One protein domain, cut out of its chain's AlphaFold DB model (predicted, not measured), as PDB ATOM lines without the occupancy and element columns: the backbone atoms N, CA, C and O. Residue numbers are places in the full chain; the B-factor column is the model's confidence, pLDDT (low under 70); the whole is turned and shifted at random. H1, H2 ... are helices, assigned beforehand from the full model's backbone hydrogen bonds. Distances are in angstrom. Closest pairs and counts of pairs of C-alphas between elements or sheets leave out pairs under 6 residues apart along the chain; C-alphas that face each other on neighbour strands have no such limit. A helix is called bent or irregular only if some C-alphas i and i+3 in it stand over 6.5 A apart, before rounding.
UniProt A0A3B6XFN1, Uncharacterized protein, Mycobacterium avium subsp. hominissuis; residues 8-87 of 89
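Overview. This is residues 8 to 87 of the 89 residues of an uncharacterized protein of Mycobacterium avium subsp. hominissuis (UniProt A0A3B6XFN1). One very long straight helix, H2, makes the length of a thin, open J: a shorter helix, H1, runs back beside it with a gap between them, and a long unwound link, residues 25 to 39, goes on from H1 and turns round into the beginning of H2. The two helices have no contact with each other. The printed part has 80 residues with two named helices, H1 then H2, and no named strand; the class is all helix. It is extended, with a radius of gyration of the C-alphas of 21.3 A and spans of 74 by 20 by 7 A.

Along the chain. H2 is residues 40 to 87, 69.7 A from first to last C-alpha, from C-alpha 40 at (13.385, 1.953, -4.981) to C-alpha 87 at (36.983, 39.008, 49.080). H1 is residues 9 to 24, 22.5 A from first to last C-alpha, and begins at C-alpha 9 at (36.044, 34.677, 25.285). Neither helix is bent or irregular.

Arrangement. The N-to-C direction of H2 has x, y and z components 0.33, 0.54 and 0.77, and that of H1 has -0.33, -0.62 and -0.71. H1 and H2 are apart, with no C-alpha of the one within 8 A of the other. Residues 8 to 19, of which 9 to 19 belong to H1, stand free, and so do residues 63 to 87 of H2. In H1 and H2 every O i to N i+4 pair is within hydrogen-bond range.

Size, cuts and confidence. The outline is a rod, and the two C-alphas farthest apart, those of Gly 37 and Leu 87, are 74.5 A apart. The printed part has no cut. The link from H1 to H2, 15 residues, is long. The mean pLDDT of the printed part is 74.9, and residues 12 to 13 and 19 to 45 are under 70.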
ATOM      1  N   ASP A   8      39.107  32.739  28.074       78.50
ATOM      2  CA  ASP A   8      39.317  33.701  26.995       78.50
ATOM      3  C   ASP A   8      38.124  33.611  26.032       78.50
ATOM      4  O   ASP A   8      37.947  32.633  25.301       78.50
ATOM      5  N   ALA A   9      37.258  34.623  26.087       70.94
ATOM      6  CA  ALA A   9      36.044  34.677  25.285       70.94
ATOM      7  C   ALA A   9      36.342  34.729  23.778       70.94
ATOM      8  O   ALA A   9      35.602  34.127  23.001       70.94
ATOM      9  N   ALA A  10      37.435  35.379  23.366       70.81
ATOM     10  CA  ALA A  10      37.813  35.481  21.960       70.81
ATOM     11  C   ALA A  10      38.356  34.145  21.437       70.81
ATOM     12  O   ALA A  10      38.022  33.720  20.327       70.81
ATOM     13  N   GLU A  11      39.141  33.440  22.254       71.56
ATOM     14  CA  GLU A  11      39.610  32.092  21.923       71.56
ATOM     15  C   GLU A  11      38.447  31.090  21.876       71.56
ATOM     16  O   GLU A  11      38.361  30.270  20.956       71.56
ATOM     17  N   ALA A  12      37.487  31.207  22.800       69.00
ATOM     18  CA  ALA A  12      36.280  30.385  22.809       69.00
ATOM     19  C   ALA A  12      35.371  30.646  21.591       69.00
ATOM     20  O   ALA A  12      34.836  29.697  21.015       69.00
ATOM     21  N   GLU A  13      35.202  31.903  21.168       69.06
ATOM     22  CA  GLU A  13      34.447  32.261  19.957       69.06
ATOM     23  C   GLU A  13      35.135  31.765  18.679       69.06
ATOM     24  O   GLU A  13      34.476  31.202  17.801       69.06
ATOM     25  N   SER A  14      36.460  31.895  18.594       71.62
ATOM     26  CA  SER A  14      37.263  31.375  17.479       71.62
ATOM     27  C   SER A  14      37.174  29.847  17.369       71.62
ATOM     28  O   SER A  14      36.930  29.294  16.287       71.62
ATOM     29  N   GLY A  15      37.291  29.145  18.502       70.00
ATOM     30  CA  GLY A  15      37.119  27.695  18.570       70.00
ATOM     31  C   GLY A  15      35.718  27.255  18.139       70.00
ATOM     32  O   GLY A  15      35.572  26.263  17.422       70.00
ATOM     33  N   LEU A  16      34.693  28.031  18.501       71.00
ATOM     34  CA  LEU A  16      33.312  27.764  18.109       71.00
ATOM     35  C   LEU A  16      33.083  27.961  16.607       71.00
ATOM     36  O   LEU A  16      32.515  27.088  15.955       71.00
ATOM     37  N   SER A  17      33.591  29.057  16.042       70.31
ATOM     38  CA  SER A  17      33.521  29.320  14.601       70.31
ATOM     39  C   SER A  17      34.198  28.206  13.790       70.31
ATOM     40  O   SER A  17      33.680  27.758  12.764       70.31
ATOM     41  N   THR A  18      35.318  27.688  14.296       74.19
ATOM     42  CA  THR A  18      36.035  26.559  13.692       74.19
ATOM     43  C   THR A  18      35.222  25.259  13.765       74.19
ATOM     44  O   THR A  18      35.186  24.495  12.798       74.19
ATOM     45  N   ALA A  19      34.538  25.008  14.884       66.00
ATOM     46  CA  ALA A  19      33.685  23.833  15.059       66.00
ATOM     47  C   ALA A  19      32.444  23.859  14.144       66.00
ATOM     48  O   ALA A  19      32.079  22.827  13.567       66.00
ATOM     49  N   ASP A  20      31.838  25.032  13.944       66.25
ATOM     50  CA  ASP A  20      30.720  25.213  13.012       66.25
ATOM     51  C   ASP A  20      31.160  24.984  11.561       66.25
ATOM     52  O   ASP A  20      30.503  24.253  10.813       66.25
ATOM     53  N   ALA A  21      32.325  25.516  11.174       66.38
ATOM     54  CA  ALA A  21      32.900  25.285   9.851       66.38
ATOM     55  C   ALA A  21      33.206  23.795   9.603       66.38
ATOM     56  O   ALA A  21      32.914  23.270   8.526       66.38
ATOM     57  N   ALA A  22      33.735  23.090  10.606       68.00
ATOM     58  CA  ALA A  22      33.997  21.653  10.523       68.00
ATOM     59  C   ALA A  22      32.705  20.830  10.390       68.00
ATOM     60  O   ALA A  22      32.677  19.845   9.649       68.00
ATOM     61  N   THR A  23      31.633  21.249  11.066       65.19
ATOM     62  CA  THR A  23      30.307  20.616  10.984       65.19
ATOM     63  C   THR A  23      29.671  20.839   9.613       65.19
ATOM     64  O   THR A  23      29.139  19.896   9.028       65.19
ATOM     65  N   ALA A  24      29.790  22.043   9.048       60.00
ATOM     66  CA  ALA A  24      29.322  22.352   7.695       60.00
ATOM     67  C   ALA A  24      30.111  21.607   6.601       60.00
ATOM     68  O   ALA A  24      29.555  21.273   5.554       60.00
ATOM     69  N   ALA A  25      31.393  21.322   6.846       62.06
ATOM     70  CA  ALA A  25      32.252  20.554   5.946       62.06
ATOM     71  C   ALA A  25      32.033  19.032   6.031       62.06
ATOM     72  O   ALA A  25      32.591  18.291   5.216       62.06
ATOM     73  N   GLN A  26      31.239  18.542   6.994       58.97
ATOM     74  CA  GLN A  26      30.875  17.128   7.048       58.97
ATOM     75  C   GLN A  26      30.145  16.759   5.746       58.97
ATOM     76  O   GLN A  26      29.199  17.449   5.356       58.97
ATOM     77  N   PRO A  27      30.549  15.680   5.053       54.59
ATOM     78  CA  PRO A  27      29.928  15.294   3.800       54.59
ATOM     79  C   PRO A  27      28.450  14.985   4.043       54.59
ATOM     80  O   PRO A  27      28.097  13.941   4.597       54.59
ATOM     81  N   SER A  28      27.566  15.880   3.597       57.81
ATOM     82  CA  SER A  28      26.173  15.503   3.417       57.81
ATOM     83  C   SER A  28      26.188  14.455   2.313       57.81
ATOM     84  O   SER A  28      26.629  14.715   1.192       57.81
ATOM     85  N   SER A  29      25.829  13.219   2.668       50.78
ATOM     86  CA  SER A  29      25.633  12.143   1.699       50.78
ATOM     87  C   SER A  29      24.833  12.756   0.558       50.78
ATOM     88  O   SER A  29      23.722  13.204   0.792       50.78
ATOM     89  N   ASN A  30      25.376  12.906  -0.642       52.53
ATOM     90  CA  ASN A  30      24.597  13.315  -1.801       52.53
ATOM     91  C   ASN A  30      24.281  11.998  -2.494       52.53
ATOM     92  O   ASN A  30      25.192  11.340  -2.987       52.53
ATOM     93  N   LEU A  31      23.033  11.527  -2.382       52.84
ATOM     94  CA  LEU A  31      22.671  10.220  -2.918       52.84
ATOM     95  C   LEU A  31      22.710  10.354  -4.442       52.84
ATOM     96  O   LEU A  31      21.949  11.169  -4.972       52.84
ATOM     97  N   PRO A  32      23.571   9.612  -5.155       50.09
ATOM     98  CA  PRO A  32      23.518   9.606  -6.606       50.09
ATOM     99  C   PRO A  32      22.142   9.085  -7.042       50.09
ATOM    100  O   PRO A  32      21.591   8.175  -6.419       50.09
ATOM    101  N   GLY A  33      21.573   9.721  -8.072       57.91
ATOM    102  CA  GLY A  33      20.198   9.518  -8.533       57.91
ATOM    103  C   GLY A  33      19.821   8.041  -8.646       57.91
ATOM    104  O   GLY A  33      20.363   7.308  -9.470       57.91
ATOM    105  N   LEU A  34      18.891   7.614  -7.793       55.09
ATOM    106  CA  LEU A  34      18.381   6.250  -7.752       55.09
ATOM    107  C   LEU A  34      17.376   6.070  -8.902       55.09
ATOM    108  O   LEU A  34      16.375   6.785  -8.960       55.09
ATOM    109  N   CYS A  35      17.625   5.130  -9.819       54.75
ATOM    110  CA  CYS A  35      16.674   4.800 -10.884       54.75
ATOM    111  C   CYS A  35      15.327   4.362 -10.282       54.75
ATOM    112  O   CYS A  35      15.265   3.450  -9.455       54.75
ATOM    113  N   ILE A  36      14.247   5.023 -10.706       54.81
ATOM    114  CA  ILE A  36      12.897   4.833 -10.170       54.81
ATOM    115  C   ILE A  36      12.334   3.491 -10.666       54.81
ATOM    116  O   ILE A  36      12.049   3.319 -11.848       54.81
ATOM    117  N   GLY A  37      12.159   2.545  -9.745       56.38
ATOM    118  CA  GLY A  37      11.455   1.271  -9.925       56.38
ATOM    119  C   GLY A  37      10.778   0.870  -8.610       56.38
ATOM    120  O   GLY A  37      11.175   1.360  -7.558       56.38
ATOM    121  N   GLY A  38       9.754   0.009  -8.637       58.97
ATOM    122  CA  GLY A  38       8.783  -0.161  -7.534       58.97
ATOM    123  C   GLY A  38       9.346  -0.376  -6.116       58.97
ATOM    124  O   GLY A  38       8.765   0.119  -5.157       58.97
ATOM    125  N   TYR A  39      10.502  -1.033  -5.969       56.91
ATOM    126  CA  TYR A  39      11.178  -1.207  -4.672       56.91
ATOM    127  C   TYR A  39      12.050  -0.006  -4.252       56.91
ATOM    128  O   TYR A  39      12.276   0.217  -3.064       56.91
ATOM    129  N   MET A  40      12.515   0.796  -5.211       57.91
ATOM    130  CA  MET A  40      13.385   1.953  -4.981       57.91
ATOM    131  C   MET A  40      12.623   3.171  -4.447       57.91
ATOM    132  O   MET A  40      13.208   3.958  -3.711       57.91
ATOM    133  N   THR A  41      11.325   3.319  -4.735       61.19
ATOM    134  CA  THR A  41      10.506   4.433  -4.211       61.19
ATOM    135  C   THR A  41      10.409   4.407  -2.682       61.19
ATOM    136  O   THR A  41      10.571   5.437  -2.031       61.19
ATOM    137  N   THR A  42      10.217   3.226  -2.088       61.72
ATOM    138  CA  THR A  42      10.200   3.063  -0.625       61.72
ATOM    139  C   THR A  42      11.578   3.328  -0.015       61.72
ATOM    140  O   THR A  42      11.676   3.964   1.032       61.72
ATOM    141  N   LEU A  43      12.654   2.906  -0.691       63.59
ATOM    142  CA  LEU A  43      14.030   3.186  -0.267       63.59
ATOM    143  C   LEU A  43      14.365   4.682  -0.352       63.59
ATOM    144  O   LEU A  43      14.984   5.213   0.564       63.59
ATOM    145  N   LEU A  44      13.900   5.385  -1.388       69.00
ATOM    146  CA  LEU A  44      14.000   6.843  -1.499       69.00
ATOM    147  C   LEU A  44      13.286   7.534  -0.333       69.00
ATOM    148  O   LEU A  44      13.876   8.403   0.305       69.00
ATOM    149  N   GLY A  45      12.063   7.108  -0.003       67.88
ATOM    150  CA  GLY A  45      11.331   7.615   1.162       67.88
ATOM    151  C   GLY A  45      12.078   7.379   2.479       67.88
ATOM    152  O   GLY A  45      12.203   8.297   3.287       67.88
ATOM    153  N   ALA A  46      12.645   6.185   2.667       71.44
ATOM    154  CA  ALA A  46      13.447   5.859   3.845       71.44
ATOM    155  C   ALA A  46      14.728   6.703   3.935       71.44
ATOM    156  O   ALA A  46      15.080   7.168   5.019       71.44
ATOM    157  N   VAL A  47      15.407   6.959   2.812       74.19
ATOM    158  CA  VAL A  47      16.614   7.798   2.787       74.19
ATOM    159  C   VAL A  47      16.282   9.264   3.056       74.19
ATOM    160  O   VAL A  47      16.976   9.908   3.843       74.19
ATOM    161  N   VAL A  48      15.223   9.799   2.444       75.38
ATOM    162  CA  VAL A  48      14.767  11.174   2.697       75.38
ATOM    163  C   VAL A  48      14.342  11.333   4.157       75.38
ATOM    164  O   VAL A  48      14.780  12.274   4.817       75.38
ATOM    165  N   GLY A  49      13.576  10.379   4.693       72.06
ATOM    166  CA  GLY A  49      13.195  10.356   6.106       72.06
ATOM    167  C   GLY A  49      14.404  10.275   7.041       72.06
ATOM    168  O   GLY A  49      14.494  11.042   7.996       72.06
ATOM    169  N   GLY A  50      15.381   9.419   6.732       72.44
ATOM    170  CA  GLY A  50      16.621   9.300   7.502       72.44
ATOM    171  C   GLY A  50      17.441  10.593   7.524       72.44
ATOM    172  O   GLY A  50      17.965  10.969   8.573       72.44
ATOM    173  N   ARG A  51      17.502  11.324   6.402       74.31
ATOM    174  CA  ARG A  51      18.146  12.648   6.360       74.31
ATOM    175  C   ARG A  51      17.410  13.681   7.190       74.31
ATOM    176  O   ARG A  51      18.064  14.401   7.936       74.31
ATOM    177  N   ALA A  52      16.085  13.731   7.080       73.75
ATOM    178  CA  ALA A  52      15.274  14.659   7.859       73.75
ATOM    179  C   ALA A  52      15.458  14.422   9.369       73.75
ATOM    180  O   ALA A  52      15.640  15.372  10.124       73.75
ATOM    181  N   ILE A  53      15.513  13.156   9.803       79.94
ATOM    182  CA  ILE A  53      15.806  12.793  11.199       79.94
ATOM    183  C   ILE A  53      17.225  13.219  11.597       79.94
ATOM    184  O   ILE A  53      17.410  13.792  12.670       79.94
ATOM    185  N   GLY A  54      18.226  12.972  10.745       77.38
ATOM    186  CA  GLY A  54      19.609  13.384  11.005       77.38
ATOM    187  C   GLY A  54      19.764  14.903  11.145       77.38
ATOM    188  O   GLY A  54      20.440  15.367  12.061       77.38
ATOM    189  N   GLN A  55      19.092  15.675  10.288       77.94
ATOM    190  CA  GLN A  55      19.057  17.139  10.356       77.94
ATOM    191  C   GLN A  55      18.366  17.624  11.634       77.94
ATOM    192  O   GLN A  55      18.954  18.405  12.378       77.94
ATOM    193  N   ALA A  56      17.189  17.081  11.956       73.88
ATOM    194  CA  ALA A  56      16.478  17.418  13.188       73.88
ATOM    195  C   ALA A  56      17.306  17.098  14.446       73.88
ATOM    196  O   ALA A  56      17.306  17.860  15.411       73.88
ATOM    197  N   GLN A  57      18.057  15.991  14.444       81.44
ATOM    198  CA  GLN A  57      18.950  15.646  15.552       81.44
ATOM    199  C   GLN A  57      20.134  16.617  15.665       81.44
ATOM    200  O   GLN A  57      20.530  16.959  16.783       81.44
ATOM    201  N   ALA A  58      20.709  17.049  14.541       80.88
ATOM    202  CA  ALA A  58      21.794  18.025  14.529       80.88
ATOM    203  C   ALA A  58      21.327  19.387  15.066       80.88
ATOM    204  O   ALA A  58      21.982  19.950  15.942       80.88
ATOM    205  N   GLU A  59      20.159  19.861  14.628       85.56
ATOM    206  CA  GLU A  59      19.536  21.090  15.133       85.56
ATOM    207  C   GLU A  59      19.229  20.993  16.631       85.56
ATOM    208  O   GLU A  59      19.603  21.876  17.400       85.56
ATOM    209  N   ALA A  60      18.634  19.883  17.083       84.06
ATOM    210  CA  ALA A  60      18.349  19.671  18.500       84.06
ATOM    211  C   ALA A  60      19.626  19.673  19.359       84.06
ATOM    212  O   ALA A  60      19.641  20.249  20.450       84.06
ATOM    213  N   ARG A  61      20.717  19.067  18.869       86.94
ATOM    214  CA  ARG A  61      22.026  19.111  19.542       86.94
ATOM    215  C   ARG A  61      22.605  20.521  19.575       86.94
ATOM    216  O   ARG A  61      23.166  20.900  20.599       86.94
ATOM    217  N   ALA A  62      22.482  21.283  18.490       86.62
ATOM    218  CA  ALA A  62      22.950  22.665  18.441       86.62
ATOM    219  C   ALA A  62      22.212  23.532  19.472       86.62
ATOM    220  O   ALA A  62      22.855  24.199  20.279       86.62
ATOM    221  N   VAL A  63      20.879  23.435  19.526       89.56
ATOM    222  CA  VAL A  63      20.053  24.147  20.517       89.56
ATOM    223  C   VAL A  63      20.444  23.757  21.942       89.56
ATOM    224  O   VAL A  63      20.711  24.632  22.761       89.56
ATOM    225  N   ALA A  64      20.545  22.456  22.234       87.31
ATOM    226  CA  ALA A  64      20.921  21.979  23.563       87.31
ATOM    227  C   ALA A  64      22.306  22.490  23.995       87.31
ATOM    228  O   ALA A  64      22.461  22.951  25.125       87.31
ATOM    229  N   ASN A  65      23.295  22.464  23.096       88.81
ATOM    230  CA  ASN A  65      24.631  22.989  23.379       88.81
ATOM    231  C   ASN A  65      24.610  24.494  23.668       88.81
ATOM    232  O   ASN A  65      25.259  24.933  24.617       88.81
ATOM    233  N   THR A  66      23.857  25.281  22.895       91.62
ATOM    234  CA  THR A  66      23.707  26.723  23.137       91.62
ATOM    235  C   THR A  66      23.090  26.988  24.506       91.62
ATOM    236  O   THR A  66      23.679  27.711  25.309       91.62
ATOM    237  N   THR A  67      21.977  26.329  24.833       89.44
ATOM    238  CA  THR A  67      21.313  26.489  26.136       89.44
ATOM    239  C   THR A  67      22.212  26.063  27.299       89.44
ATOM    240  O   THR A  67      22.304  26.767  28.304       89.44
ATOM    241  N   SER A  68      22.924  24.937  27.177       89.06
ATOM    242  CA  SER A  68      23.871  24.499  28.209       89.06
ATOM    243  C   SER A  68      25.019  25.491  28.404       89.06
ATOM    244  O   SER A  68      25.439  25.715  29.540       89.06
ATOM    245  N   ARG A  69      25.510  26.120  27.329       90.19
ATOM    246  CA  ARG A  69      26.557  27.147  27.420       90.19
ATOM    247  C   ARG A  69      26.059  28.409  28.111       90.19
ATOM    248  O   ARG A  69      26.737  28.880  29.020       90.19
ATOM    249  N   GLU A  70      24.887  28.916  27.741       91.25
ATOM    250  CA  GLU A  70      24.283  30.088  28.393       91.25
ATOM    251  C   GLU A  70      24.092  29.861  29.897       91.25
ATOM    252  O   GLU A  70      24.477  30.704  30.715       91.25
ATOM    253  N   PHE A  71      23.582  28.684  30.277       93.38
ATOM    254  CA  PHE A  71      23.431  28.306  31.681       93.38
ATOM    255  C   PHE A  71      24.781  28.250  32.412       93.38
ATOM    256  O   PHE A  71      24.921  28.792  33.512       93.38
ATOM    257  N   SER A  72      25.795  27.632  31.797       92.50
ATOM    258  CA  SER A  72      27.131  27.516  32.389       92.50
ATOM    259  C   SER A  72      27.797  28.879  32.585       92.50
ATOM    260  O   SER A  72      28.355  29.127  33.651       92.50
ATOM    261  N   ILE A  73      27.728  29.770  31.591       93.69
ATOM    262  CA  ILE A  73      28.303  31.123  31.670       93.69
ATOM    263  C   ILE A  73      27.631  31.913  32.792       93.69
ATOM    264  O   ILE A  73      28.321  32.468  33.647       93.69
ATOM    265  N   THR A  74      26.297  31.899  32.843       93.50
ATOM    266  CA  THR A  74      25.524  32.597  33.882       93.50
ATOM    267  C   THR A  74      25.887  32.097  35.283       93.50
ATOM    268  O   THR A  74      26.074  32.886  36.212       93.50
ATOM    269  N   THR A  75      26.038  30.778  35.432       94.38
ATOM    270  CA  THR A  75      26.412  30.150  36.706       94.38
ATOM    271  C   THR A  75      27.812  30.577  37.150       94.38
ATOM    272  O   THR A  75      28.008  30.934  38.315       94.38
ATOM    273  N   ILE A  76      28.781  30.594  36.227       95.00
ATOM    274  CA  ILE A  76      30.148  31.047  36.511       95.00
ATOM    275  C   ILE A  76      30.138  32.521  36.916       95.00
ATOM    276  O   ILE A  76      30.661  32.847  37.975       95.00
ATOM    277  N   GLN A  77      29.487  33.394  36.144       93.25
ATOM    278  CA  GLN A  77      29.438  34.832  36.433       93.25
ATOM    279  C   GLN A  77      28.818  35.132  37.802       93.25
ATOM    280  O   GLN A  77      29.352  35.949  38.548       93.25
ATOM    281  N   THR A  78      27.738  34.431  38.157       93.62
ATOM    282  CA  THR A  78      27.119  34.541  39.489       93.62
ATOM    283  C   THR A  78      28.111  34.141  40.579       93.62
ATOM    284  O   THR A  78      28.359  34.899  41.512       93.62
ATOM    285  N   THR A  79      28.762  32.988  40.412       92.88
ATOM    286  CA  THR A  79      29.754  32.483  41.371       92.88
ATOM    287  C   THR A  79      30.950  33.432  41.508       92.88
ATOM    288  O   THR A  79      31.483  33.633  42.600       92.88
ATOM    289  N   GLU A  80      31.407  34.031  40.410       93.25
ATOM    290  CA  GLU A  80      32.504  34.996  40.432       93.25
ATOM    291  C   GLU A  80      32.122  36.310  41.117       93.25
ATOM    292  O   GLU A  80      32.947  36.862  41.851       93.25
ATOM    293  N   ALA A  81      30.893  36.790  40.919       90.81
ATOM    294  CA  ALA A  81      30.374  37.964  41.610       90.81
ATOM    295  C   ALA A  81      30.294  37.727  43.126       90.81
ATOM    296  O   ALA A  81      30.795  38.547  43.899       90.81
ATOM    297  N   ASP A  82      29.771  36.571  43.544       91.44
ATOM    298  CA  ASP A  82      29.681  36.184  44.956       91.44
ATOM    299  C   ASP A  82      31.069  36.091  45.608       91.44
ATOM    300  O   ASP A  82      31.309  36.660  46.675       91.44
ATOM    301  N   ASN A  83      32.024  35.448  44.931       88.06
ATOM    302  CA  ASN A  83      33.406  35.363  45.410       88.06
ATOM    303  C   ASN A  83      34.073  36.740  45.513       88.06
ATOM    304  O   ASN A  83      34.824  36.996  46.453       88.06
ATOM    305  N   THR A  84      33.809  37.634  44.556       89.44
ATOM    306  CA  THR A  84      34.355  39.000  44.576       89.44
ATOM    307  C   THR A  84      33.790  39.795  45.750       89.44
ATOM    308  O   THR A  84      34.545  40.486  46.430       89.44
ATOM    309  N   SER A  85      32.492  39.649  46.033       85.50
ATOM    310  CA  SER A  85      31.837  40.258  47.194       85.50
ATOM    311  C   SER A  85      32.512  39.832  48.502       85.50
ATOM    312  O   SER A  85      32.951  40.682  49.269       85.50
ATOM    313  N   LEU A  86      32.723  38.524  48.700       87.38
ATOM    314  CA  LEU A  86      33.359  37.985  49.910       87.38
ATOM    315  C   LEU A  86      34.812  38.436  50.111       87.38
ATOM    316  O   LEU A  86      35.254  38.566  51.247       87.38
ATOM    317  N   LEU A  87      35.564  38.633  49.027       80.38
ATOM    318  CA  LEU A  87      36.983  39.008  49.080       80.38
ATOM    319  C   LEU A  87      37.217  40.522  49.203       80.38
ATOM    320  O   LEU A  87      38.359  40.935  49.400       80.38
TER     321      LEU A  87